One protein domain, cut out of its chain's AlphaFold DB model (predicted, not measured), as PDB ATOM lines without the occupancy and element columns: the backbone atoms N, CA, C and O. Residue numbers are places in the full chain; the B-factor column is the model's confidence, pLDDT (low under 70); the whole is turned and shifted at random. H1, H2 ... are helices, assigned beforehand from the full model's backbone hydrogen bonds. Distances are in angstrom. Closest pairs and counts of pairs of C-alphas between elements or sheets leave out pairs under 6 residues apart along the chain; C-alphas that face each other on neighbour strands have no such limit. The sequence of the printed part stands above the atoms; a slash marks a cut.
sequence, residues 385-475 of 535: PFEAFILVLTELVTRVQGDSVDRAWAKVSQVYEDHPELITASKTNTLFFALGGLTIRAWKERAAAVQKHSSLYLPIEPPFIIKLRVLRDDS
ATOM      1  N   PRO A 385       9.380   7.631  29.538       89.69
ATOM      2  CA  PRO A 385      10.540   8.142  28.809       89.69
ATOM      3  C   PRO A 385      10.966   7.209  27.661       89.69
ATOM      4  O   PRO A 385      12.025   6.577  27.711       89.69
ATOM      5  N   PHE A 386      10.152   7.135  26.602       87.38
ATOM      6  CA  PHE A 386      10.385   6.241  25.458       87.38
ATOM      7  C   PHE A 386      11.778   6.387  24.842       87.38
ATOM      8  O   PHE A 386      12.433   5.378  24.613       87.38
ATOM      9  N   GLU A 387      12.262   7.609  24.621       84.12
ATOM     10  CA  GLU A 387      13.581   7.851  24.016       84.12
ATOM     11  C   GLU A 387      14.720   7.219  24.824       84.12
ATOM     12  O   GLU A 387      15.563   6.510  24.276       84.12
ATOM     13  N   ALA A 388      14.715   7.421  26.145       91.44
ATOM     14  CA  ALA A 388      15.711   6.838  27.037       91.44
ATOM     15  C   ALA A 388      15.616   5.308  27.055       91.44
ATOM     16  O   ALA A 388      16.641   4.627  27.027       91.44
ATOM     17  N   PHE A 389      14.395   4.767  27.073       94.38
ATOM     18  CA  PHE A 389      14.181   3.325  27.078       94.38
ATOM     19  C   PHE A 389      14.657   2.674  25.776       94.38
ATOM     20  O   PHE A 389      15.415   1.706  25.819       94.38
ATOM     21  N   ILE A 390      14.289   3.243  24.625       90.50
ATOM     22  CA  ILE A 390      14.731   2.770  23.312       90.50
ATOM     23  C   ILE A 390      16.257   2.840  23.214       90.50
ATOM     24  O   ILE A 390      16.880   1.862  22.813       90.50
ATOM     25  N   LEU A 391      16.872   3.954  23.621       89.75
ATOM     26  CA  LEU A 391      18.326   4.110  23.596       89.75
ATOM     27  C   LEU A 391      19.028   3.043  24.439       89.75
ATOM     28  O   LEU A 391      19.975   2.414  23.969       89.75
ATOM     29  N   VAL A 392      18.550   2.803  25.663       94.44
ATOM     30  CA  VAL A 392      19.107   1.763  26.538       94.44
ATOM     31  C   VAL A 392      18.978   0.388  25.890       94.44
ATOM     32  O   VAL A 392      19.952  -0.360  25.872       94.44
ATOM     33  N   LEU A 393      17.817   0.051  25.320       95.00
ATOM     34  CA  LEU A 393      17.612  -1.234  24.652       95.00
ATOM     35  C   LEU A 393      18.496  -1.398  23.406       95.00
ATOM     36  O   LEU A 393      19.074  -2.465  23.217       95.00
ATOM     37  N   THR A 394      18.646  -0.351  22.593       90.69
ATOM     38  CA  THR A 394      19.527  -0.344  21.416       90.69
ATOM     39  C   THR A 394      20.983  -0.564  21.813       90.69
ATOM     40  O   THR A 394      21.658  -1.418  21.239       90.69
ATOM     41  N   GLU A 395      21.470   0.135  22.840       91.06
ATOM     42  CA  GLU A 395      22.824  -0.080  23.356       91.06
ATOM     43  C   GLU A 395      22.989  -1.502  23.916       91.06
ATOM     44  O   GLU A 395      24.028  -2.118  23.705       91.06
ATOM     45  N   LEU A 396      21.959  -2.081  24.545       94.75
ATOM     46  CA  LEU A 396      21.977  -3.464  25.049       94.75
ATOM     47  C   LEU A 396      22.002  -4.545  23.955       94.75
ATOM     48  O   LEU A 396      22.332  -5.691  24.263       94.75
ATOM     49  N   VAL A 397      21.708  -4.217  22.692       92.69
ATOM     50  CA  VAL A 397      21.938  -5.138  21.560       92.69
ATOM     51  C   VAL A 397      23.436  -5.360  21.337       92.69
ATOM     52  O   VAL A 397      23.847  -6.451  20.955       92.69
ATOM     53  N   THR A 398      24.269  -4.348  21.594       90.00
ATOM     54  CA  THR A 398      25.724  -4.421  21.368       90.00
ATOM     55  C   THR A 398      26.509  -4.634  22.666       90.00
ATOM     56  O   THR A 398      27.474  -5.401  22.698       90.00
ATOM     57  N   ARG A 399      26.076  -4.011  23.768       91.31
ATOM     58  CA  ARG A 399      26.655  -4.133  25.111       91.31
ATOM     59  C   ARG A 399      26.102  -5.369  25.814       91.31
ATOM     60  O   ARG A 399      25.085  -5.319  26.502       91.31
ATOM     61  N   VAL A 400      26.801  -6.488  25.663       89.56
ATOM     62  CA  VAL A 400      26.322  -7.797  26.139       89.56
ATOM     63  C   VAL A 400      26.871  -8.235  27.504       89.56
ATOM     64  O   VAL A 400      26.349  -9.187  28.081       89.56
ATOM     65  N   GLN A 401      27.906  -7.573  28.037       86.75
ATOM     66  CA  GLN A 401      28.584  -7.954  29.288       86.75
ATOM     67  C   GLN A 401      29.050  -6.745  30.114       86.75
ATOM     68  O   GLN A 401      29.247  -5.656  29.578       86.75
ATOM     69  N   GLY A 402      29.278  -6.978  31.412       88.06
ATOM     70  CA  GLY A 402      29.821  -6.015  32.373       88.06
ATOM     71  C   GLY A 402      28.782  -5.482  33.364       88.06
ATOM     72  O   GLY A 402      27.580  -5.516  33.105       88.06
ATOM     73  N   ASP A 403      29.250  -4.931  34.486       89.38
ATOM     74  CA  ASP A 403      28.396  -4.460  35.590       89.38
ATOM     75  C   ASP A 403      27.352  -3.421  35.143       89.38
ATOM     76  O   ASP A 403      26.225  -3.384  35.641       89.38
ATOM     77  N   SER A 404      27.705  -2.566  34.178       89.62
ATOM     78  CA  SER A 404      26.784  -1.579  33.606       89.62
ATOM     79  C   SER A 404      25.627  -2.231  32.845       89.62
ATOM     80  O   SER A 404      24.509  -1.721  32.892       89.62
ATOM     81  N   VAL A 405      25.877  -3.360  32.174       92.94
ATOM     82  CA  VAL A 405      24.859  -4.145  31.461       92.94
ATOM     83  C   VAL A 405      23.942  -4.840  32.461       92.94
ATOM     84  O   VAL A 405      22.724  -4.798  32.304       92.94
ATOM     85  N   ASP A 406      24.490  -5.405  33.537       92.62
ATOM     86  CA  ASP A 406      23.687  -6.042  34.585       92.62
ATOM     87  C   ASP A 406      22.755  -5.037  35.279       92.62
ATOM     88  O   ASP A 406      21.557  -5.295  35.431       92.62
ATOM     89  N   ARG A 407      23.268  -3.843  35.609       93.81
ATOM     90  CA  ARG A 407      22.460  -2.732  36.144       93.81
ATOM     91  C   ARG A 407      21.379  -2.272  35.171       93.81
ATOM     92  O   ARG A 407      20.270  -1.955  35.602       93.81
ATOM     93  N   ALA A 408      21.688  -2.217  33.879       96.44
ATOM     94  CA  ALA A 408      20.723  -1.842  32.855       96.44
ATOM     95  C   ALA A 408      19.584  -2.859  32.760       96.44
ATOM     96  O   ALA A 408      18.420  -2.471  32.783       96.44
ATOM     97  N   TRP A 409      19.891  -4.157  32.753       95.88
ATOM     98  CA  TRP A 409      18.860  -5.191  32.729       95.88
ATOM     99  C   TRP A 409      18.003  -5.221  33.994       95.88
ATOM    100  O   TRP A 409      16.806  -5.482  33.890       95.88
ATOM    101  N   ALA A 410      18.565  -4.919  35.168       95.44
ATOM    102  CA  ALA A 410      17.774  -4.748  36.388       95.44
ATOM    103  C   ALA A 410      16.740  -3.616  36.236       95.44
ATOM    104  O   ALA A 410      15.565  -3.806  36.542       95.44
ATOM    105  N   LYS A 411      17.153  -2.470  35.678       96.75
ATOM    106  CA  LYS A 411      16.251  -1.344  35.391       96.75
ATOM    107  C   LYS A 411      15.193  -1.698  34.349       96.75
ATOM    108  O   LYS A 411      14.028  -1.418  34.587       96.75
ATOM    109  N   VAL A 412      15.575  -2.348  33.245       97.25
ATOM    110  CA  VAL A 412      14.640  -2.807  32.195       97.25
ATOM    111  C   VAL A 412      13.613  -3.786  32.764       97.25
ATOM    112  O   VAL A 412      12.438  -3.706  32.422       97.25
ATOM    113  N   SER A 413      14.041  -4.691  33.648       96.38
ATOM    114  CA  SER A 413      13.139  -5.654  34.287       96.38
ATOM    115  C   SER A 413      12.085  -4.934  35.119       96.38
ATOM    116  O   SER A 413      10.899  -5.196  34.957       96.38
ATOM    117  N   GLN A 414      12.518  -3.969  35.931       96.38
ATOM    118  CA  GLN A 414      11.616  -3.154  36.731       96.38
ATOM    119  C   GLN A 414      10.686  -2.282  35.868       96.38
ATOM    120  O   GLN A 414       9.505  -2.202  36.177       96.38
ATOM    121  N   VAL A 415      11.152  -1.719  34.745       96.56
ATOM    122  CA  VAL A 415      10.281  -0.991  33.800       96.56
ATOM    123  C   VAL A 415       9.112  -1.870  33.341       96.56
ATOM    124  O   VAL A 415       7.971  -1.429  33.351       96.56
ATOM    125  N   TYR A 416       9.358  -3.132  32.978       95.81
ATOM    126  CA  TYR A 416       8.282  -4.043  32.563       95.81
ATOM    127  C   TYR A 416       7.357  -4.491  33.707       95.81
ATOM    128  O   TYR A 416       6.240  -4.936  33.439       95.81
ATOM    129  N   GLU A 417       7.809  -4.411  34.959       94.25
ATOM    130  CA  GLU A 417       6.979  -4.659  36.144       94.25
ATOM    131  C   GLU A 417       6.092  -3.450  36.468       94.25
ATOM    132  O   GLU A 417       4.895  -3.615  36.706       94.25
ATOM    133  N   ASP A 418       6.671  -2.250  36.420       93.06
ATOM    134  CA  ASP A 418       6.020  -0.980  36.747       93.06
ATOM    135  C   ASP A 418       5.071  -0.501  35.620       93.06
ATOM    136  O   ASP A 418       4.073   0.170  35.900       93.06
ATOM    137  N   HIS A 419       5.324  -0.918  34.371       92.56
ATOM    138  CA  HIS A 419       4.561  -0.564  33.163       92.56
ATOM    139  C   HIS A 419       4.011  -1.792  32.415       92.56
ATOM    140  O   HIS A 419       4.441  -2.106  31.293       92.56
ATOM    141  N   PRO A 420       3.035  -2.518  32.992       92.00
ATOM    142  CA  PRO A 420       2.466  -3.708  32.363       92.00
ATOM    143  C   PRO A 420       1.808  -3.419  31.004       92.00
ATOM    144  O   PRO A 420       1.723  -4.323  30.167       92.00
ATOM    145  N   GLU A 421       1.380  -2.178  30.747       89.00
ATOM    146  CA  GLU A 421       0.828  -1.729  29.466       89.00
ATOM    147  C   GLU A 421       1.776  -1.942  28.283       89.00
ATOM    148  O   GLU A 421       1.304  -2.230  27.182       89.00
ATOM    149  N   LEU A 422       3.097  -1.902  28.509       90.75
ATOM    150  CA  LEU A 422       4.096  -2.183  27.474       90.75
ATOM    151  C   LEU A 422       3.957  -3.609  26.925       90.75
ATOM    152  O   LEU A 422       4.320  -3.871  25.783       90.75
ATOM    153  N   ILE A 423       3.402  -4.531  27.714       91.44
ATOM    154  CA  ILE A 423       3.128  -5.912  27.313       91.44
ATOM    155  C   ILE A 423       1.660  -6.061  26.898       91.44
ATOM    156  O   ILE A 423       1.374  -6.568  25.816       91.44
ATOM    157  N   THR A 424       0.712  -5.622  27.732       88.81
ATOM    158  CA  THR A 424      -0.718  -5.917  27.524       88.81
ATOM    159  C   THR A 424      -1.309  -5.206  26.310       88.81
ATOM    160  O   THR A 424      -2.142  -5.789  25.618       88.81
ATOM    161  N   ALA A 425      -0.844  -3.995  25.993       83.69
ATOM    162  CA  ALA A 425      -1.278  -3.246  24.818       83.69
ATOM    163  C   ALA A 425      -0.365  -3.457  23.594       83.69
ATOM    164  O   ALA A 425      -0.584  -2.840  22.556       83.69
ATOM    165  N   SER A 426       0.618  -4.367  23.653       82.31
ATOM    166  CA  SER A 426       1.519  -4.651  22.520       82.31
ATOM    167  C   SER A 426       0.790  -5.069  21.236       82.31
ATOM    168  O   SER A 426       1.293  -4.818  20.153       82.31
ATOM    169  N   LYS A 427      -0.390  -5.701  21.314       80.38
ATOM    170  CA  LYS A 427      -1.138  -6.121  20.109       80.38
ATOM    171  C   LYS A 427      -1.899  -4.978  19.430       80.38
ATOM    172  O   LYS A 427      -2.211  -5.075  18.248       80.38
ATOM    173  N   THR A 428      -2.228  -3.924  20.171       78.94
ATOM    174  CA  THR A 428      -3.030  -2.786  19.694       78.94
ATOM    175  C   THR A 428      -2.197  -1.522  19.505       78.94
ATOM    176  O   THR A 428      -2.646  -0.590  18.845       78.94
ATOM    177  N   ASN A 429      -0.983  -1.491  20.057       81.62
ATOM    178  CA  ASN A 429      -0.054  -0.379  19.975       81.62
ATOM    179  C   ASN A 429       1.240  -0.826  19.275       81.62
ATOM    180  O   ASN A 429       2.038  -1.587  19.827       81.62
ATOM    181  N   THR A 430       1.459  -0.327  18.056       83.12
ATOM    182  CA  THR A 430       2.623  -0.640  17.211       83.12
ATOM    183  C   THR A 430       3.957  -0.270  17.854       83.12
ATOM    184  O   THR A 430       4.934  -0.995  17.671       83.12
ATOM    185  N   LEU A 431       4.008   0.805  18.646       82.25
ATOM    186  CA  LEU A 431       5.202   1.182  19.402       82.25
ATOM    187  C   LEU A 431       5.532   0.126  20.462       82.25
ATOM    188  O   LEU A 431       6.663  -0.352  20.536       82.25
ATOM    189  N   PHE A 432       4.548  -0.275  21.268       88.94
ATOM    190  CA  PHE A 432       4.765  -1.281  22.313       88.94
ATOM    191  C   PHE A 432       5.160  -2.626  21.710       88.94
ATOM    192  O   PHE A 432       6.083  -3.274  22.210       88.94
ATOM    193  N   PHE A 433       4.550  -2.984  20.574       86.38
ATOM    194  CA  PHE A 433       4.986  -4.127  19.790       86.38
ATOM    195  C   PHE A 433       6.471  -4.006  19.440       86.38
ATOM    196  O   PHE A 433       7.251  -4.879  19.821       86.38
ATOM    197  N   ALA A 434       6.886  -2.926  18.772       87.31
ATOM    198  CA  ALA A 434       8.263  -2.711  18.329       87.31
ATOM    199  C   ALA A 434       9.278  -2.763  19.490       87.31
ATOM    200  O   ALA A 434      10.275  -3.485  19.396       87.31
ATOM    201  N   LEU A 435       8.974  -2.109  20.619       91.38
ATOM    202  CA  LEU A 435       9.772  -2.171  21.852       91.38
ATOM    203  C   LEU A 435       9.953  -3.600  22.350       91.38
ATOM    204  O   LEU A 435      11.071  -4.014  22.642       91.38
ATOM    205  N   GLY A 436       8.874  -4.384  22.396       92.75
ATOM    206  CA  GLY A 436       8.947  -5.791  22.774       92.75
ATOM    207  C   GLY A 436       9.913  -6.592  21.892       92.75
ATOM    208  O   GLY A 436      10.640  -7.449  22.389       92.75
ATOM    209  N   GLY A 437       9.969  -6.284  20.595       92.00
ATOM    210  CA  GLY A 437      10.879  -6.932  19.645       92.00
ATOM    211  C   GLY A 437      12.335  -6.564  19.889       92.00
ATOM    212  O   GLY A 437      13.189  -7.449  19.964       92.00
ATOM    213  N   LEU A 438      12.603  -5.271  20.082       92.81
ATOM    214  CA  LEU A 438      13.934  -4.771  20.415       92.81
ATOM    215  C   LEU A 438      14.444  -5.377  21.733       92.81
ATOM    216  O   LEU A 438      15.578  -5.852  21.793       92.81
ATOM    217  N   THR A 439      13.589  -5.461  22.755       96.44
ATOM    218  CA  THR A 439      13.911  -6.091  24.042       96.44
ATOM    219  C   THR A 439      14.259  -7.574  23.891       96.44
ATOM    220  O   THR A 439      15.268  -8.026  24.437       96.44
ATOM    221  N   ILE A 440      13.467  -8.346  23.133       94.81
ATOM    222  CA  ILE A 440      13.761  -9.769  22.876       94.81
ATOM    223  C   ILE A 440      15.102  -9.918  22.152       94.81
ATOM    224  O   ILE A 440      15.885 -10.813  22.481       94.81
ATOM    225  N   ARG A 441      15.377  -9.048  21.175       94.31
ATOM    226  CA  ARG A 441      16.635  -9.053  20.424       94.31
ATOM    227  C   ARG A 441      17.830  -8.773  21.332       94.31
ATOM    228  O   ARG A 441      18.770  -9.563  21.336       94.31
ATOM    229  N   ALA A 442      17.770  -7.718  22.144       94.94
ATOM    230  CA  ALA A 442      18.819  -7.398  23.110       94.94
ATOM    231  C   ALA A 442      19.063  -8.560  24.093       94.94
ATOM    232  O   ALA A 442      20.207  -8.913  24.385       94.94
ATOM    233  N   TRP A 443      17.994  -9.222  24.560       94.94
ATOM    234  CA  TRP A 443      18.122 -10.392  25.434       94.94
ATOM    235  C   TRP A 443      18.811 -11.570  24.735       94.94
ATOM    236  O   TRP A 443      19.652 -12.237  25.338       94.94
ATOM    237  N   LYS A 444      18.490 -11.819  23.458       92.88
ATOM    238  CA  LYS A 444      19.110 -12.883  22.655       92.88
ATOM    239  C   LYS A 444      20.625 -12.691  22.539       92.88
ATOM    240  O   LYS A 444      21.361 -13.655  22.752       92.88
ATOM    241  N   GLU A 445      21.082 -11.470  22.259       93.62
ATOM    242  CA  GLU A 445      22.515 -11.154  22.162       93.62
ATOM    243  C   GLU A 445      23.235 -11.376  23.499       93.62
ATOM    244  O   GLU A 445      24.270 -12.050  23.552       93.62
ATOM    245  N   ARG A 446      22.642 -10.922  24.614       91.19
ATOM    246  CA  ARG A 446      23.176 -11.198  25.957       91.19
ATOM    247  C   ARG A 446      23.231 -12.694  26.260       91.19
ATOM    248  O   ARG A 446      24.260 -13.183  26.725       91.19
ATOM    249  N   ALA A 447      22.154 -13.431  25.994       89.56
ATOM    250  CA  ALA A 447      22.090 -14.865  26.264       89.56
ATOM    251  C   ALA A 447      23.165 -15.642  25.490       89.56
ATOM    252  O   ALA A 447      23.870 -16.470  26.074       89.56
ATOM    253  N   ALA A 448      23.357 -15.316  24.208       88.81
ATOM    254  CA  ALA A 448      24.408 -15.898  23.382       88.81
ATOM    255  C   ALA A 448      25.815 -15.560  23.910       88.81
ATOM    256  O   ALA A 448      26.698 -16.423  23.930       88.81
ATOM    257  N   ALA A 449      26.039 -14.326  24.370       87.19
ATOM    258  CA  ALA A 449      27.320 -13.910  24.933       87.19
ATOM    259  C   ALA A 449      27.652 -14.632  26.248       87.19
ATOM    260  O   ALA A 449      28.790 -15.073  26.425       87.19
ATOM    261  N   VAL A 450      26.674 -14.792  27.148       83.94
ATOM    262  CA  VAL A 450      26.840 -15.529  28.414       83.94
ATOM    263  C   VAL A 450      27.123 -17.008  28.143       83.94
ATOM    264  O   VAL A 450      28.070 -17.557  28.702       83.94
ATOM    265  N   GLN A 451      26.393 -17.632  27.213       82.25
ATOM    266  CA  GLN A 451      26.605 -19.032  26.836       82.25
ATOM    267  C   GLN A 451      28.011 -19.285  26.262       82.25
ATOM    268  O   GLN A 451      28.619 -20.318  26.545       82.25
ATOM    269  N   LYS A 452      28.557 -18.333  25.489       81.56
ATOM    270  CA  LYS A 452      29.935 -18.404  24.969       81.56
ATOM    271  C   LYS A 452      30.998 -18.340  26.071       81.56
ATOM    272  O   LYS A 452      32.030 -18.987  25.936       81.56
ATOM    273  N   HIS A 453      30.767 -17.569  27.136       71.19
ATOM    274  CA  HIS A 453      31.759 -17.328  28.195       71.19
ATOM    275  C   HIS A 453      31.610 -18.267  29.400       71.19
ATOM    276  O   HIS A 453      32.541 -18.419  30.187       71.19
ATOM    277  N   SER A 454      30.457 -18.914  29.560       70.88
ATOM    278  CA  SER A 454      30.203 -19.896  30.613       70.88
ATOM    279  C   SER A 454      29.322 -21.021  30.086       70.88
ATOM    280  O   SER A 454      28.100 -20.981  30.190       70.88
ATOM    281  N   SER A 455      29.952 -22.086  29.584       61.66
ATOM    282  CA  SER A 455      29.258 -23.285  29.083       61.66
ATOM    283  C   SER A 455      28.443 -24.032  30.155       61.66
ATOM    284  O   SER A 455      27.707 -24.955  29.823       61.66
ATOM    285  N   LEU A 456      28.584 -23.652  31.430       58.66
ATOM    286  CA  LEU A 456      27.934 -24.277  32.587       58.66
ATOM    287  C   LEU A 456      26.693 -23.516  33.095       58.66
ATOM    288  O   LEU A 456      25.968 -24.065  33.920       58.66
ATOM    289  N   TYR A 457      26.425 -22.292  32.618       60.03
ATOM    290  CA  TYR A 457      25.308 -21.467  33.098       60.03
ATOM    291  C   TYR A 457      24.584 -20.780  31.934       60.03
ATOM    292  O   TYR A 457      25.140 -19.897  31.284       60.03
ATOM    293  N   LEU A 458      23.322 -21.153  31.693       64.12
ATOM    294  CA  LEU A 458      22.419 -20.310  30.906       64.12
ATOM    295  C   LEU A 458      21.882 -19.182  31.798       64.12
ATOM    296  O   LEU A 458      21.491 -19.454  32.939       64.12
ATOM    297  N   PRO A 459      21.812 -17.935  31.304       71.56
ATOM    298  CA  PRO A 459      21.120 -16.883  32.027       71.56
ATOM    299  C   PRO A 459      19.634 -17.241  32.135       71.56
ATOM    300  O   PRO A 459      19.005 -17.602  31.138       71.56
ATOM    301  N   ILE A 460      19.083 -17.156  33.350       81.88
ATOM    302  CA  ILE A 460      17.655 -17.383  33.594       81.88
ATOM    303  C   ILE A 460      16.880 -16.329  32.813       81.88
ATOM    304  O   ILE A 460      17.090 -15.132  33.003       81.88
ATOM    305  N   GLU A 461      16.007 -16.787  31.923       87.88
ATOM    306  CA  GLU A 461      15.180 -15.909  31.109       87.88
ATOM    307  C   GLU A 461      14.163 -15.161  31.988       87.88
ATOM    308  O   GLU A 461      13.386 -15.805  32.701       87.88
ATOM    309  N   PRO A 462      14.146 -13.816  31.962       92.19
ATOM    310  CA  PRO A 462      13.214 -13.043  32.759       92.19
ATOM    311  C   PRO A 462      11.756 -13.300  32.351       92.19
ATOM    312  O   PRO A 462      11.465 -13.407  31.155       92.19
ATOM    313  N   PRO A 463      10.801 -13.299  33.302       92.69
ATOM    314  CA  PRO A 463       9.390 -13.558  33.010       92.69
ATOM    315  C   PRO A 463       8.783 -12.634  31.946       92.69
ATOM    316  O   PRO A 463       7.926 -13.062  31.172       92.69
ATOM    317  N   PHE A 464       9.215 -11.369  31.882       93.88
ATOM    318  CA  PHE A 464       8.720 -10.423  30.880       93.88
ATOM    319  C   PHE A 464       9.174 -10.785  29.458       93.88
ATOM    320  O   PHE A 464       8.389 -10.621  28.528       93.88
ATOM    321  N   ILE A 465      10.375 -11.351  29.274       94.50
ATOM    322  CA  ILE A 465      10.846 -11.821  27.960       94.50
ATOM    323  C   ILE A 465       9.973 -12.980  27.472       94.50
ATOM    324  O   ILE A 465       9.537 -12.973  26.320       94.50
ATOM    325  N   ILE A 466       9.653 -13.926  28.361       92.69
ATOM    326  CA  ILE A 466       8.774 -15.061  28.048       92.69
ATOM    327  C   ILE A 466       7.404 -14.548  27.589       92.69
ATOM    328  O   ILE A 466       6.917 -14.945  26.532       92.69
ATOM    329  N   LYS A 467       6.802 -13.615  28.342       92.75
ATOM    330  CA  LYS A 467       5.513 -13.002  27.981       92.75
ATOM    331  C   LYS A 467       5.566 -12.307  26.617       92.75
ATOM    332  O   LYS A 467       4.655 -12.487  25.812       92.75
ATOM    333  N   LEU A 468       6.626 -11.543  26.344       92.12
ATOM    334  CA  LEU A 468       6.807 -10.850  25.064       92.12
ATOM    335  C   LEU A 468       6.941 -11.828  23.885       92.12
ATOM    336  O   LEU A 468       6.400 -11.551  22.815       92.12
ATOM    337  N   ARG A 469       7.627 -12.966  24.066       90.06
ATOM    338  CA  ARG A 469       7.749 -14.018  23.040       90.06
ATOM    339  C   ARG A 469       6.414 -14.690  22.751       90.06
ATOM    340  O   ARG A 469       5.993 -14.697  21.602       90.06
ATOM    341  N   VAL A 470       5.707 -15.142  23.788       88.31
ATOM    342  CA  VAL A 470       4.393 -15.794  23.643       88.31
ATOM    343  C   VAL A 470       3.416 -14.904  22.874       88.31
ATOM    344  O   VAL A 470       2.761 -15.360  21.945       88.31
ATOM    345  N   LEU A 471       3.362 -13.605  23.189       84.19
ATOM    346  CA  LEU A 471       2.479 -12.666  22.486       84.19
ATOM    347  C   LEU A 471       2.791 -12.527  20.989       84.19
ATOM    348  O   LEU A 471       1.887 -12.210  20.211       84.19
ATOM    349  N   ARG A 472       4.049 -12.739  20.596       80.50
ATOM    350  CA  ARG A 472       4.519 -12.656  19.209       80.50
ATOM    351  C   ARG A 472       4.340 -13.974  18.463       80.50
ATOM    352  O   ARG A 472       3.919 -13.928  17.316       80.50
ATOM    353  N   ASP A 473       4.568 -15.107  19.119       75.38
ATOM    354  CA  ASP A 473       4.348 -16.438  18.538       75.38
ATOM    355  C   ASP A 473       2.845 -16.721  18.316       75.38
ATOM    356  O   ASP A 473       2.467 -17.334  17.321       75.38
ATOM    357  N   ASP A 474       1.970 -16.191  19.184       59.03
ATOM    358  CA  ASP A 474       0.503 -16.240  19.040       59.03
ATOM    359  C   ASP A 474      -0.057 -15.251  17.997       59.03
ATOM    360  O   ASP A 474      -1.272 -15.184  17.783       59.03
ATOM    361  N   SER A 475       0.793 -14.428  17.378       51.50
ATOM    362  CA  SER A 475       0.379 -13.544  16.289       51.50
ATOM    363  C   SER A 475       0.523 -14.316  14.974       51.50
ATOM    364  O   SER A 475       1.656 -14.570  14.562       51.50
TER     365      SER A 475
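AT A GLANCE: This is residues 385 to 475 of the 535 residues of the protein "Fungal_trans domain-containing protein" of Aspergillus sclerotialis (UniProt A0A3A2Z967). One long helix, H4, makes the core and the longest direction; H1 packs beside it running the same way, and H2 folds back from H1 in a helical hairpin. On the other side of H4 from H1, H5 crosses its residues 436 to 443, and little H3 packs by its beginning. The printed part has 91 residues with five named helices, H1 to H5 in that order, and no named strand: all helix, with mostly crossed packing. It is compact, with a radius of gyration of the C-alphas of 13.0 A and spans of 39 by 28 by 20 A.

HOW THE PARTS SIT: Start at H1, residues 386 to 398, and go on to H2, residues 403 to 418: they only just touch, with 3 pairs of C-alphas within 8 A, closest at Leu 396 and Val 405, 7.1 A, in a hairpin at a steep tilt of 42 degrees. Next come H3, residues 421 to 424, and the hub H4, residues 430 to 453; they touch, closest at the C-alphas of Leu 422 and Phe 432, 5.3 A. H4 touches H1 with residues 435 to 446 alone, closest at the C-alphas of Val 397 and Ala 442, 4.2 A, at a shallow tilt of 28 degrees, the same way. H5, residues 463 to 473, touches H4, closest at the C-alphas of Gly 436 and Leu 468, 6.0 A, at a steep tilt of 62 degrees, opposite ways. H1 is apart from H3 and H5. Every O i to N i+4 pair is within hydrogen-bond range in H2, H4 and H5, and 8 of 9 in H1; H3 is too short for one.

IN THESE COORDINATES: Find C-alpha 386 at (10.385, 6.241, 25.458), where H1 begins its 19.1 A; H2 then runs 22.7 A and H3 4.9 A. H4 runs 35.3 A to C-alpha 453 at (31.759, -17.328, 28.195), and H5 15.6 A to C-alpha 473 at (4.348, -16.438, 18.538).

THE WHOLE: The C-alphas farthest apart are those of Thr 428 and Leu 456, 39.8 A. The printed part has no cut and no long link. Look for pLDDT under 70 at residues 455 to 458 and 474 to 475.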